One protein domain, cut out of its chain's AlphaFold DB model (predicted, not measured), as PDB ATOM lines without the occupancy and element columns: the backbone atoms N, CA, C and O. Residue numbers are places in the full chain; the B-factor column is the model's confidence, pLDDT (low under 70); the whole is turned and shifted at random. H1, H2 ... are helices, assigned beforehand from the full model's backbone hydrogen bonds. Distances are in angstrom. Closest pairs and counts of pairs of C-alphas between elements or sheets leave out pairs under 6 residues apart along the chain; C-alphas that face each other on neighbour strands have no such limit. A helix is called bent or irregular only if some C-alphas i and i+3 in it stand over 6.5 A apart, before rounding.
ATOM      1  N   GLU A   3     210.239 230.127 214.240       72.44
ATOM      2  CA  GLU A   3     211.373 230.025 215.178       72.44
ATOM      3  C   GLU A   3     211.642 228.587 215.651       72.44
ATOM      4  O   GLU A   3     212.748 228.266 216.071       72.44
ATOM      5  N   LEU A   4     210.642 227.704 215.544       75.06
ATOM      6  CA  LEU A   4     210.745 226.297 215.943       75.06
ATOM      7  C   LEU A   4     211.314 225.410 214.825       75.06
ATOM      8  O   LEU A   4     211.454 224.207 215.033       75.06
ATOM      9  N   LYS A   5     211.624 225.986 213.648       69.88
ATOM     10  CA  LYS A   5     212.049 225.254 212.440       69.88
ATOM     11  C   LYS A   5     211.112 224.089 212.092       69.88
ATOM     12  O   LYS A   5     211.548 223.037 211.631       69.88
ATOM     13  N   GLU A   6     209.821 224.275 212.357       72.62
ATOM     14  CA  GLU A   6     208.786 223.330 211.945       72.62
ATOM     15  C   GLU A   6     208.646 223.314 210.416       72.62
ATOM     16  O   GLU A   6     209.244 224.123 209.709       72.62
ATOM     17  N   ASP A   7     207.826 222.392 209.909       83.00
ATOM     18  CA  ASP A   7     207.520 222.268 208.484       83.00
ATOM     19  C   ASP A   7     207.136 223.633 207.855       83.00
ATOM     20  O   ASP A   7     206.119 224.223 208.254       83.00
ATOM     21  N   PRO A   8     207.908 224.138 206.866       84.44
ATOM     22  CA  PRO A   8     207.661 225.417 206.197       84.44
ATOM     23  C   PRO A   8     206.256 225.539 205.601       84.44
ATOM     24  O   PRO A   8     205.706 226.638 205.519       84.44
ATOM     25  N   THR A   9     205.641 224.411 205.242       88.94
ATOM     26  CA  THR A   9     204.282 224.355 204.693       88.94
ATOM     27  C   THR A   9     203.258 224.943 205.665       88.94
ATOM     28  O   THR A   9     202.332 225.640 205.251       88.94
ATOM     29  N   LYS A  10     203.446 224.740 206.976       90.81
ATOM     30  CA  LYS A  10     202.555 225.293 208.008       90.81
ATOM     31  C   LYS A  10     202.648 226.815 208.094       90.81
ATOM     32  O   LYS A  10     201.652 227.476 208.374       90.81
ATOM     33  N   ILE A  11     203.830 227.377 207.834       90.69
ATOM     34  CA  ILE A  11     204.034 228.831 207.798       90.69
ATOM     35  C   ILE A  11     203.282 229.426 206.602       90.69
ATOM     36  O   ILE A  11     202.580 230.422 206.765       90.69
ATOM     37  N   ILE A  12     203.372 228.788 205.429       92.25
ATOM     38  CA  ILE A  12     202.629 229.206 204.231       92.25
ATOM     39  C   ILE A  12     201.124 229.154 204.503       92.25
ATOM     40  O   ILE A  12     200.437 230.143 204.277       92.25
ATOM     41  N   GLN A  13     200.619 228.056 205.072       93.69
ATOM     42  CA  GLN A  13     199.198 227.912 205.417       93.69
ATOM     43  C   GLN A  13     198.704 228.990 206.389       93.69
ATOM     44  O   GLN A  13     197.594 229.492 206.236       93.69
ATOM     45  N   ALA A  14     199.523 229.368 207.374       92.81
ATOM     46  CA  ALA A  14     199.172 230.418 208.326       92.81
ATOM     47  C   ALA A  14     199.119 231.817 207.683       92.81
ATOM     48  O   ALA A  14     198.310 232.648 208.094       92.81
ATOM     49  N   ILE A  15     199.964 232.083 206.682       93.12
ATOM     50  CA  ILE A  15     200.065 233.388 206.004       93.12
ATOM     51  C   ILE A  15     199.101 233.505 204.818       93.12
ATOM     52  O   ILE A  15     198.615 234.601 204.540       93.12
ATOM     53  N   HIS A  16     198.765 232.389 204.166       94.69
ATOM     54  CA  HIS A  16     197.840 232.308 203.035       94.69
ATOM     55  C   HIS A  16     196.592 233.203 203.172       94.69
ATOM     56  O   HIS A  16     196.355 234.004 202.269       94.69
ATOM     57  N   PRO A  17     195.812 233.177 204.277       96.06
ATOM     58  CA  PRO A  17     194.612 234.013 204.379       96.06
ATOM     59  C   PRO A  17     194.895 235.525 204.341       96.06
ATOM     60  O   PRO A  17     194.051 236.289 203.872       96.06
ATOM     61  N   LEU A  18     196.069 235.971 204.807       94.19
ATOM     62  CA  LEU A  18     196.466 237.383 204.757       94.19
ATOM     63  C   LEU A  18     196.754 237.816 203.316       94.19
ATOM     64  O   LEU A  18     196.263 238.848 202.866       94.19
ATOM     65  N   ARG A  19     197.474 236.982 202.563       94.56
ATOM     66  CA  ARG A  19     197.819 237.256 201.161       94.56
ATOM     67  C   ARG A  19     196.642 237.092 200.210       94.56
ATOM     68  O   ARG A  19     196.444 237.930 199.331       94.56
ATOM     69  N   ALA A  20     195.821 236.067 200.422       96.19
ATOM     70  CA  ALA A  20     194.627 235.804 199.628       96.19
ATOM     71  C   ALA A  20     193.625 236.969 199.700       96.19
ATOM     72  O   ALA A  20     193.044 237.334 198.680       96.19
ATOM     73  N   ARG A  21     193.490 237.628 200.867       95.94
ATOM     74  CA  ARG A  21     192.687 238.861 201.032       95.94
ATOM     75  C   ARG A  21     193.071 239.973 200.050       95.94
ATOM     76  O   ARG A  21     192.220 240.791 199.711       95.94
ATOM     77  N   LEU A  22     194.329 240.011 199.614       93.44
ATOM     78  CA  LEU A  22     194.888 241.025 198.720       93.44
ATOM     79  C   LEU A  22     195.179 240.484 197.307       93.44
ATOM     80  O   LEU A  22     195.810 241.177 196.513       93.44
ATOM     81  N   ASN A  23     194.730 239.264 196.979       95.00
ATOM     82  CA  ASN A  23     195.054 238.553 195.731       95.00
ATOM     83  C   ASN A  23     196.570 238.417 195.473       95.00
ATOM     84  O   ASN A  23     197.024 238.446 194.327       95.00
ATOM     85  N   MET A  24     197.364 238.283 196.537       93.62
ATOM     86  CA  MET A  24     198.802 238.046 196.445       93.62
ATOM     87  C   MET A  24     199.109 236.541 196.369       93.62
ATOM     88  O   MET A  24     198.388 235.745 196.973       93.62
ATOM     89  N   PRO A  25     200.176 236.134 195.656       93.81
ATOM     90  CA  PRO A  25     200.616 234.743 195.634       93.81
ATOM     91  C   PRO A  25     201.126 234.296 197.009       93.81
ATOM     92  O   PRO A  25     201.560 235.117 197.823       93.81
ATOM     93  N   ASP A  26     201.125 232.986 197.240       93.31
ATOM     94  CA  ASP A  26     201.662 232.394 198.464       93.31
ATOM     95  C   ASP A  26     203.133 232.754 198.711       93.31
ATOM     96  O   ASP A  26     203.872 233.146 197.807       93.31
ATOM     97  N   LEU A  27     203.539 232.651 199.978       91.81
ATOM     98  CA  LEU A  27     204.880 233.010 200.425       91.81
ATOM     99  C   LEU A  27     205.951 232.109 199.806       91.81
ATOM    100  O   LEU A  27     205.931 230.894 199.998       91.81
ATOM    101  N   ASP A  28     206.925 232.733 199.140       91.88
ATOM    102  CA  ASP A  28     208.093 232.063 198.569       91.88
ATOM    103  C   ASP A  28     209.358 232.400 199.374       91.88
ATOM    104  O   ASP A  28     209.926 233.493 199.280       91.88
ATOM    105  N   PHE A  29     209.825 231.440 200.172       89.62
ATOM    106  CA  PHE A  29     210.985 231.625 201.046       89.62
ATOM    107  C   PHE A  29     212.312 231.786 200.308       89.62
ATOM    108  O   PHE A  29     213.240 232.336 200.896       89.62
ATOM    109  N   ASP A  30     212.426 231.317 199.066       87.88
ATOM    110  CA  ASP A  30     213.667 231.415 198.291       87.88
ATOM    111  C   ASP A  30     213.778 232.758 197.564       87.88
ATOM    112  O   ASP A  30     214.860 233.152 197.131       87.88
ATOM    113  N   ARG A  31     212.671 233.503 197.474       87.00
ATOM    114  CA  ARG A  31     212.625 234.834 196.852       87.00
ATOM    115  C   ARG A  31     212.475 235.975 197.848       87.00
ATOM    116  O   ARG A  31     212.854 237.100 197.532       87.00
ATOM    117  N   GLU A  32     211.901 235.719 199.021       84.25
ATOM    118  CA  GLU A  32     211.444 236.773 199.936       84.25
ATOM    119  C   GLU A  32     212.309 236.977 201.191       84.25
ATOM    120  O   GLU A  32     211.843 237.539 202.186       84.25
ATOM    121  N   TYR A  33     213.584 236.584 201.141       86.38
ATOM    122  CA  TYR A  33     214.573 236.866 202.188       86.38
ATOM    123  C   TYR A  33     215.656 237.838 201.702       86.38
ATOM    124  O   TYR A  33     215.863 238.016 200.502       86.38
ATOM    125  N   ASN A  34     216.333 238.512 202.635       86.75
ATOM    126  CA  ASN A  34     217.376 239.471 202.296       86.75
ATOM    127  C   ASN A  34     218.749 238.790 202.313       86.75
ATOM    128  O   ASN A  34     219.187 238.280 203.340       86.75
ATOM    129  N   THR A  35     219.441 238.814 201.175       87.19
ATOM    130  CA  THR A  35     220.791 238.251 201.013       87.19
ATOM    131  C   THR A  35     221.906 239.266 201.267       87.19
ATOM    132  O   THR A  35     223.083 238.933 201.147       87.19
ATOM    133  N   THR A  36     221.566 240.525 201.551       90.56
ATOM    134  CA  THR A  36     222.551 241.601 201.714       90.56
ATOM    135  C   THR A  36     223.224 241.504 203.081       90.56
ATOM    136  O   THR A  36     222.545 241.588 204.099       90.56
ATOM    137  N   SER A  37     224.557 241.446 203.118       88.50
ATOM    138  CA  SER A  37     225.348 241.393 204.364       88.50
ATOM    139  C   SER A  37     225.284 242.660 205.223       88.50
ATOM    140  O   SER A  37     225.719 242.675 206.366       88.50
ATOM    141  N   THR A  38     224.766 243.761 204.678       91.69
ATOM    142  CA  THR A  38     224.532 245.003 205.428       91.69
ATOM    143  C   THR A  38     223.146 245.048 206.070       91.69
ATOM    144  O   THR A  38     222.810 246.026 206.740       91.69
ATOM    145  N   TYR A  39     222.318 244.017 205.870       88.81
ATOM    146  CA  TYR A  39     221.018 243.930 206.514       88.81
ATOM    147  C   TYR A  39     221.196 243.586 208.000       88.81
ATOM    148  O   TYR A  39     221.765 242.545 208.303       88.81
ATOM    149  N   PRO A  40     220.664 244.385 208.948       87.69
ATOM    150  CA  PRO A  40     220.901 244.167 210.382       87.69
ATOM    151  C   PRO A  40     220.413 242.822 210.950       87.69
ATOM    152  O   PRO A  40     220.707 242.505 212.096       87.69
ATOM    153  N   PHE A  41     219.630 242.062 210.179       88.69
ATOM    154  CA  PHE A  41     219.090 240.756 210.559       88.69
ATOM    155  C   PHE A  41     219.442 239.667 209.530       88.69
ATOM    156  O   PHE A  41     218.690 238.707 209.368       88.69
ATOM    157  N   ASP A  42     220.546 239.838 208.801       89.69
ATOM    158  CA  ASP A  42     221.056 238.888 207.802       89.69
ATOM    159  C   ASP A  42     221.351 237.494 208.383       89.69
ATOM    160  O   ASP A  42     221.165 236.488 207.704       89.69
ATOM    161  N   SER A  43     221.733 237.433 209.658       90.50
ATOM    162  CA  SER A  43     221.980 236.198 210.412       90.50
ATOM    163  C   SER A  43     220.721 235.386 210.748       90.50
ATOM    164  O   SER A  43     220.835 234.242 211.194       90.50
ATOM    165  N   LEU A  44     219.517 235.940 210.551       89.81
ATOM    166  CA  LEU A  44     218.273 235.204 210.771       89.81
ATOM    167  C   LEU A  44     218.010 234.205 209.644       89.81
ATOM    168  O   LEU A  44     218.274 234.479 208.474       89.81
ATOM    169  N   ASP A  45     217.389 233.081 209.997       91.00
ATOM    170  CA  ASP A  45     216.913 232.094 209.027       91.00
ATOM    171  C   ASP A  45     215.967 232.744 207.997       91.00
ATOM    172  O   ASP A  45     215.138 233.592 208.353       91.00
ATOM    173  N   LYS A  46     216.053 232.325 206.726       90.38
ATOM    174  CA  LYS A  46     215.222 232.834 205.624       90.38
ATOM    175  C   LYS A  46     213.729 232.770 205.949       90.38
ATOM    176  O   LYS A  46     212.993 233.699 205.618       90.38
ATOM    177  N   TYR A  47     213.290 231.734 206.673       91.44
ATOM    178  CA  TYR A  47     211.895 231.593 207.102       91.44
ATOM    179  C   TYR A  47     211.479 232.714 208.062       91.44
ATOM    180  O   TYR A  47     210.400 233.290 207.925       91.44
ATOM    181  N   ILE A  48     212.346 233.073 209.011       91.00
ATOM    182  CA  ILE A  48     212.086 234.148 209.974       91.00
ATOM    183  C   ILE A  48     212.116 235.502 209.264       91.00
ATOM    184  O   ILE A  48     211.245 236.339 209.511       91.00
ATOM    185  N   GLN A  49     213.080 235.720 208.366       91.88
ATOM    186  CA  GLN A  49     213.162 236.957 207.590       91.88
ATOM    187  C   GLN A  49     211.892 237.191 206.760       91.88
ATOM    188  O   GLN A  49     211.314 238.279 206.824       91.88
ATOM    189  N   ALA A  50     211.421 236.163 206.050       92.25
ATOM    190  CA  ALA A  50     210.212 236.219 205.236       92.25
ATOM    191  C   ALA A  50     208.965 236.556 206.078       92.25
ATOM    192  O   ALA A  50     208.213 237.473 205.749       92.25
ATOM    193  N   VAL A  51     208.790 235.901 207.232       91.94
ATOM    194  CA  VAL A  51     207.668 236.178 208.150       91.94
ATOM    195  C   VAL A  51     207.749 237.592 208.738       91.94
ATOM    196  O   VAL A  51     206.741 238.296 208.815       91.94
ATOM    197  N   ARG A  52     208.944 238.050 209.137       91.81
ATOM    198  CA  ARG A  52     209.150 239.418 209.648       91.81
ATOM    199  C   ARG A  52     208.851 240.470 208.580       91.81
ATOM    200  O   ARG A  52     208.335 241.538 208.914       91.81
ATOM    201  N   ARG A  53     209.158 240.185 207.310       90.88
ATOM    202  CA  ARG A  53     208.807 241.045 206.174       90.88
ATOM    203  C   ARG A  53     207.296 241.128 205.999       90.88
ATOM    204  O   ARG A  53     206.783 242.238 205.890       90.88
ATOM    205  N   GLU A  54     206.604 239.996 206.057       93.12
ATOM    206  CA  GLU A  54     205.147 239.962 205.930       93.12
ATOM    207  C   GLU A  54     204.460 240.756 207.040       93.12
ATOM    208  O   GLU A  54     203.654 241.645 206.779       93.12
ATOM    209  N   ARG A  55     204.876 240.535 208.290       93.75
ATOM    210  CA  ARG A  55     204.362 241.281 209.443       93.75
ATOM    211  C   ARG A  55     204.658 242.777 209.347       93.75
ATOM    212  O   ARG A  55     203.828 243.591 209.740       93.75
ATOM    213  N   ARG A  56     205.824 243.154 208.804       91.94
ATOM    214  CA  ARG A  56     206.170 244.561 208.569       91.94
ATOM    215  C   ARG A  56     205.224 245.219 207.570       91.94
ATOM    216  O   ARG A  56     205.010 246.409 207.737       91.94
ATOM    217  N   VAL A  57     204.738 244.502 206.554       92.00
ATOM    218  CA  VAL A  57     203.833 245.038 205.522       92.00
ATOM    219  C   VAL A  57     202.379 245.045 205.999       92.00
ATOM    220  O   VAL A  57     201.719 246.065 205.839       92.00
ATOM    221  N   GLU A  58     201.900 243.965 206.618       93.38
ATOM    222  CA  GLU A  58     200.508 243.887 207.094       93.38
ATOM    223  C   GLU A  58     200.242 244.891 208.227       93.38
ATOM    224  O   GLU A  58     199.217 245.554 208.213       93.38
ATOM    225  N   MET A  59     201.179 245.063 209.173       94.69
ATOM    226  CA  MET A  59     200.986 245.891 210.381       94.69
ATOM    227  C   MET A  59     201.669 247.269 210.300       94.69
ATOM    228  O   MET A  59     202.123 247.824 211.314       94.69
ATOM    229  N   VAL A  60     201.825 247.831 209.094       93.62
ATOM    230  CA  VAL A  60     202.413 249.174 208.928       93.62
ATOM    231  C   VAL A  60     201.570 250.203 209.681       93.62
ATOM    232  O   VAL A  60     200.356 250.236 209.556       93.62
ATOM    233  N   ALA A  61     202.233 251.087 210.433       93.56
ATOM    234  CA  ALA A  61     201.599 252.154 211.217       93.56
ATOM    235  C   ALA A  61     200.662 251.686 212.355       93.56
ATOM    236  O   ALA A  61     200.049 252.520 213.012       93.56
ATOM    237  N   GLU A  62     200.648 250.391 212.692       94.56
ATOM    238  CA  GLU A  62     199.870 249.837 213.816       94.56
ATOM    239  C   GLU A  62     200.656 249.775 215.146       94.56
ATOM    240  O   GLU A  62     200.285 249.078 216.091       94.56
ATOM    241  N   GLY A  63     201.801 250.460 215.233       93.81
ATOM    242  CA  GLY A  63     202.616 250.530 216.456       93.81
ATOM    243  C   GLY A  63     203.414 249.263 216.807       93.81
ATOM    244  O   GLY A  63     204.121 249.247 217.811       93.81
ATOM    245  N   GLN A  64     203.375 248.218 215.976       93.31
ATOM    246  CA  GLN A  64     204.027 246.927 216.267       93.31
ATOM    247  C   GLN A  64     205.533 246.898 215.953       93.31
ATOM    248  O   GLN A  64     206.287 246.111 216.527       93.31
ATOM    249  N   ARG A  65     206.004 247.781 215.062       92.81
ATOM    250  CA  ARG A  65     207.350 247.680 214.474       92.81
ATOM    251  C   ARG A  65     208.490 247.790 215.487       92.81
ATOM    252  O   ARG A  65     209.497 247.110 215.317       92.81
ATOM    253  N   LEU A  66     208.357 248.647 216.500       93.69
ATOM    254  CA  LEU A  66     209.405 248.841 217.505       93.69
ATOM    255  C   LEU A  66     209.602 247.573 218.346       93.69
ATOM    256  O   LEU A  66     210.725 247.107 218.508       93.69
ATOM    257  N   GLN A  67     208.499 246.982 218.808       93.25
ATOM    258  CA  GLN A  67     208.516 245.743 219.587       93.25
ATOM    259  C   GLN A  67     209.037 244.564 218.755       93.25
ATOM    260  O   GLN A  67     209.819 243.761 219.248       93.25
ATOM    261  N   ASP A  68     208.681 244.500 217.467       90.94
ATOM    262  CA  ASP A  68     209.190 243.475 216.549       90.94
ATOM    263  C   ASP A  68     210.701 243.560 216.275       90.94
ATOM    264  O   ASP A  68     211.291 242.570 215.853       90.94
ATOM    265  N   ILE A  69     211.322 244.730 216.466       91.25
ATOM    266  CA  ILE A  69     212.775 244.909 216.323       91.25
ATOM    267  C   ILE A  69     213.514 244.470 217.589       91.25
ATOM    268  O   ILE A  69     214.604 243.917 217.481       91.25
ATOM    269  N   PHE A  70     212.948 244.740 218.768       90.56
ATOM    270  CA  PHE A  70     213.606 244.463 220.046       90.56
ATOM    271  C   PHE A  70     213.438 243.027 220.555       90.56
ATOM    272  O   PHE A  70     214.160 242.644 221.473       90.56
ATOM    273  N   ARG A  71     212.519 242.247 219.976       85.19
ATOM    274  CA  ARG A  71     212.321 240.821 220.277       85.19
ATOM    275  C   ARG A  71     213.089 239.904 219.326       85.19
ATOM    276  O   ARG A  71     213.521 238.842 219.809       85.19
TER     277      ARG A  71
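Overview. This is residues 3 to 71 of the 71 residues of the protein "SusD_RagB domain-containing protein" of Sphingobacterium sp (UniProt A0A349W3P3). Two helices of equal residue count, H1 and H2, run the same way with a gap between them, and short H3 folds back near the end of H2; H2 is in the middle. A long loop, residues 21 to 45, leads from the end of H1 back to the start of H2. The printed part has 69 residues with helices H1, H2, H3 in that order and no named strand; the class is all helix, though helices hold just 32 residues. It is compact, with a radius of gyration of the C-alphas of 12.4 A, and spans 31 by 28 by 22 A.

Arrangement. H1, residues 8 to 20, and H2, residues 46 to 58, are close but not clearly touching, the closest C-alphas being those of Pro 8 and Tyr 47, 7.5 A apart. They run the same way at a shallow tilt of 17 degrees. H2 and H3, residues 65 to 70, are close but not clearly touching, at Arg 56 and Arg 65, whose C-alphas are 6.8 A apart. They run opposite ways at a shallow tilt of 32 degrees. H1 and H3 are apart. Every O i to N i+4 pair is within hydrogen-bond range in H2 and H3, and 7 of 9 in H1.

Along the chain. H1 begins at C-alpha 8 (207.661, 225.417, 206.197) and is 17.9 A long; it is irregular, with C-alphas 14 and 17 7.0 A apart. H2 is 18.5 A long. H3, 9.0 A long, ends at C-alpha 70 (213.606, 244.463, 220.046).

Size, cuts and confidence. The C-alphas of Arg 21 and Ser 37 are the two farthest apart, at 32.9 A. The printed part has no cut; the link H1 to H2 is long, and H2 to H3 short. In this model residue 5 is under 70 in pLDDT.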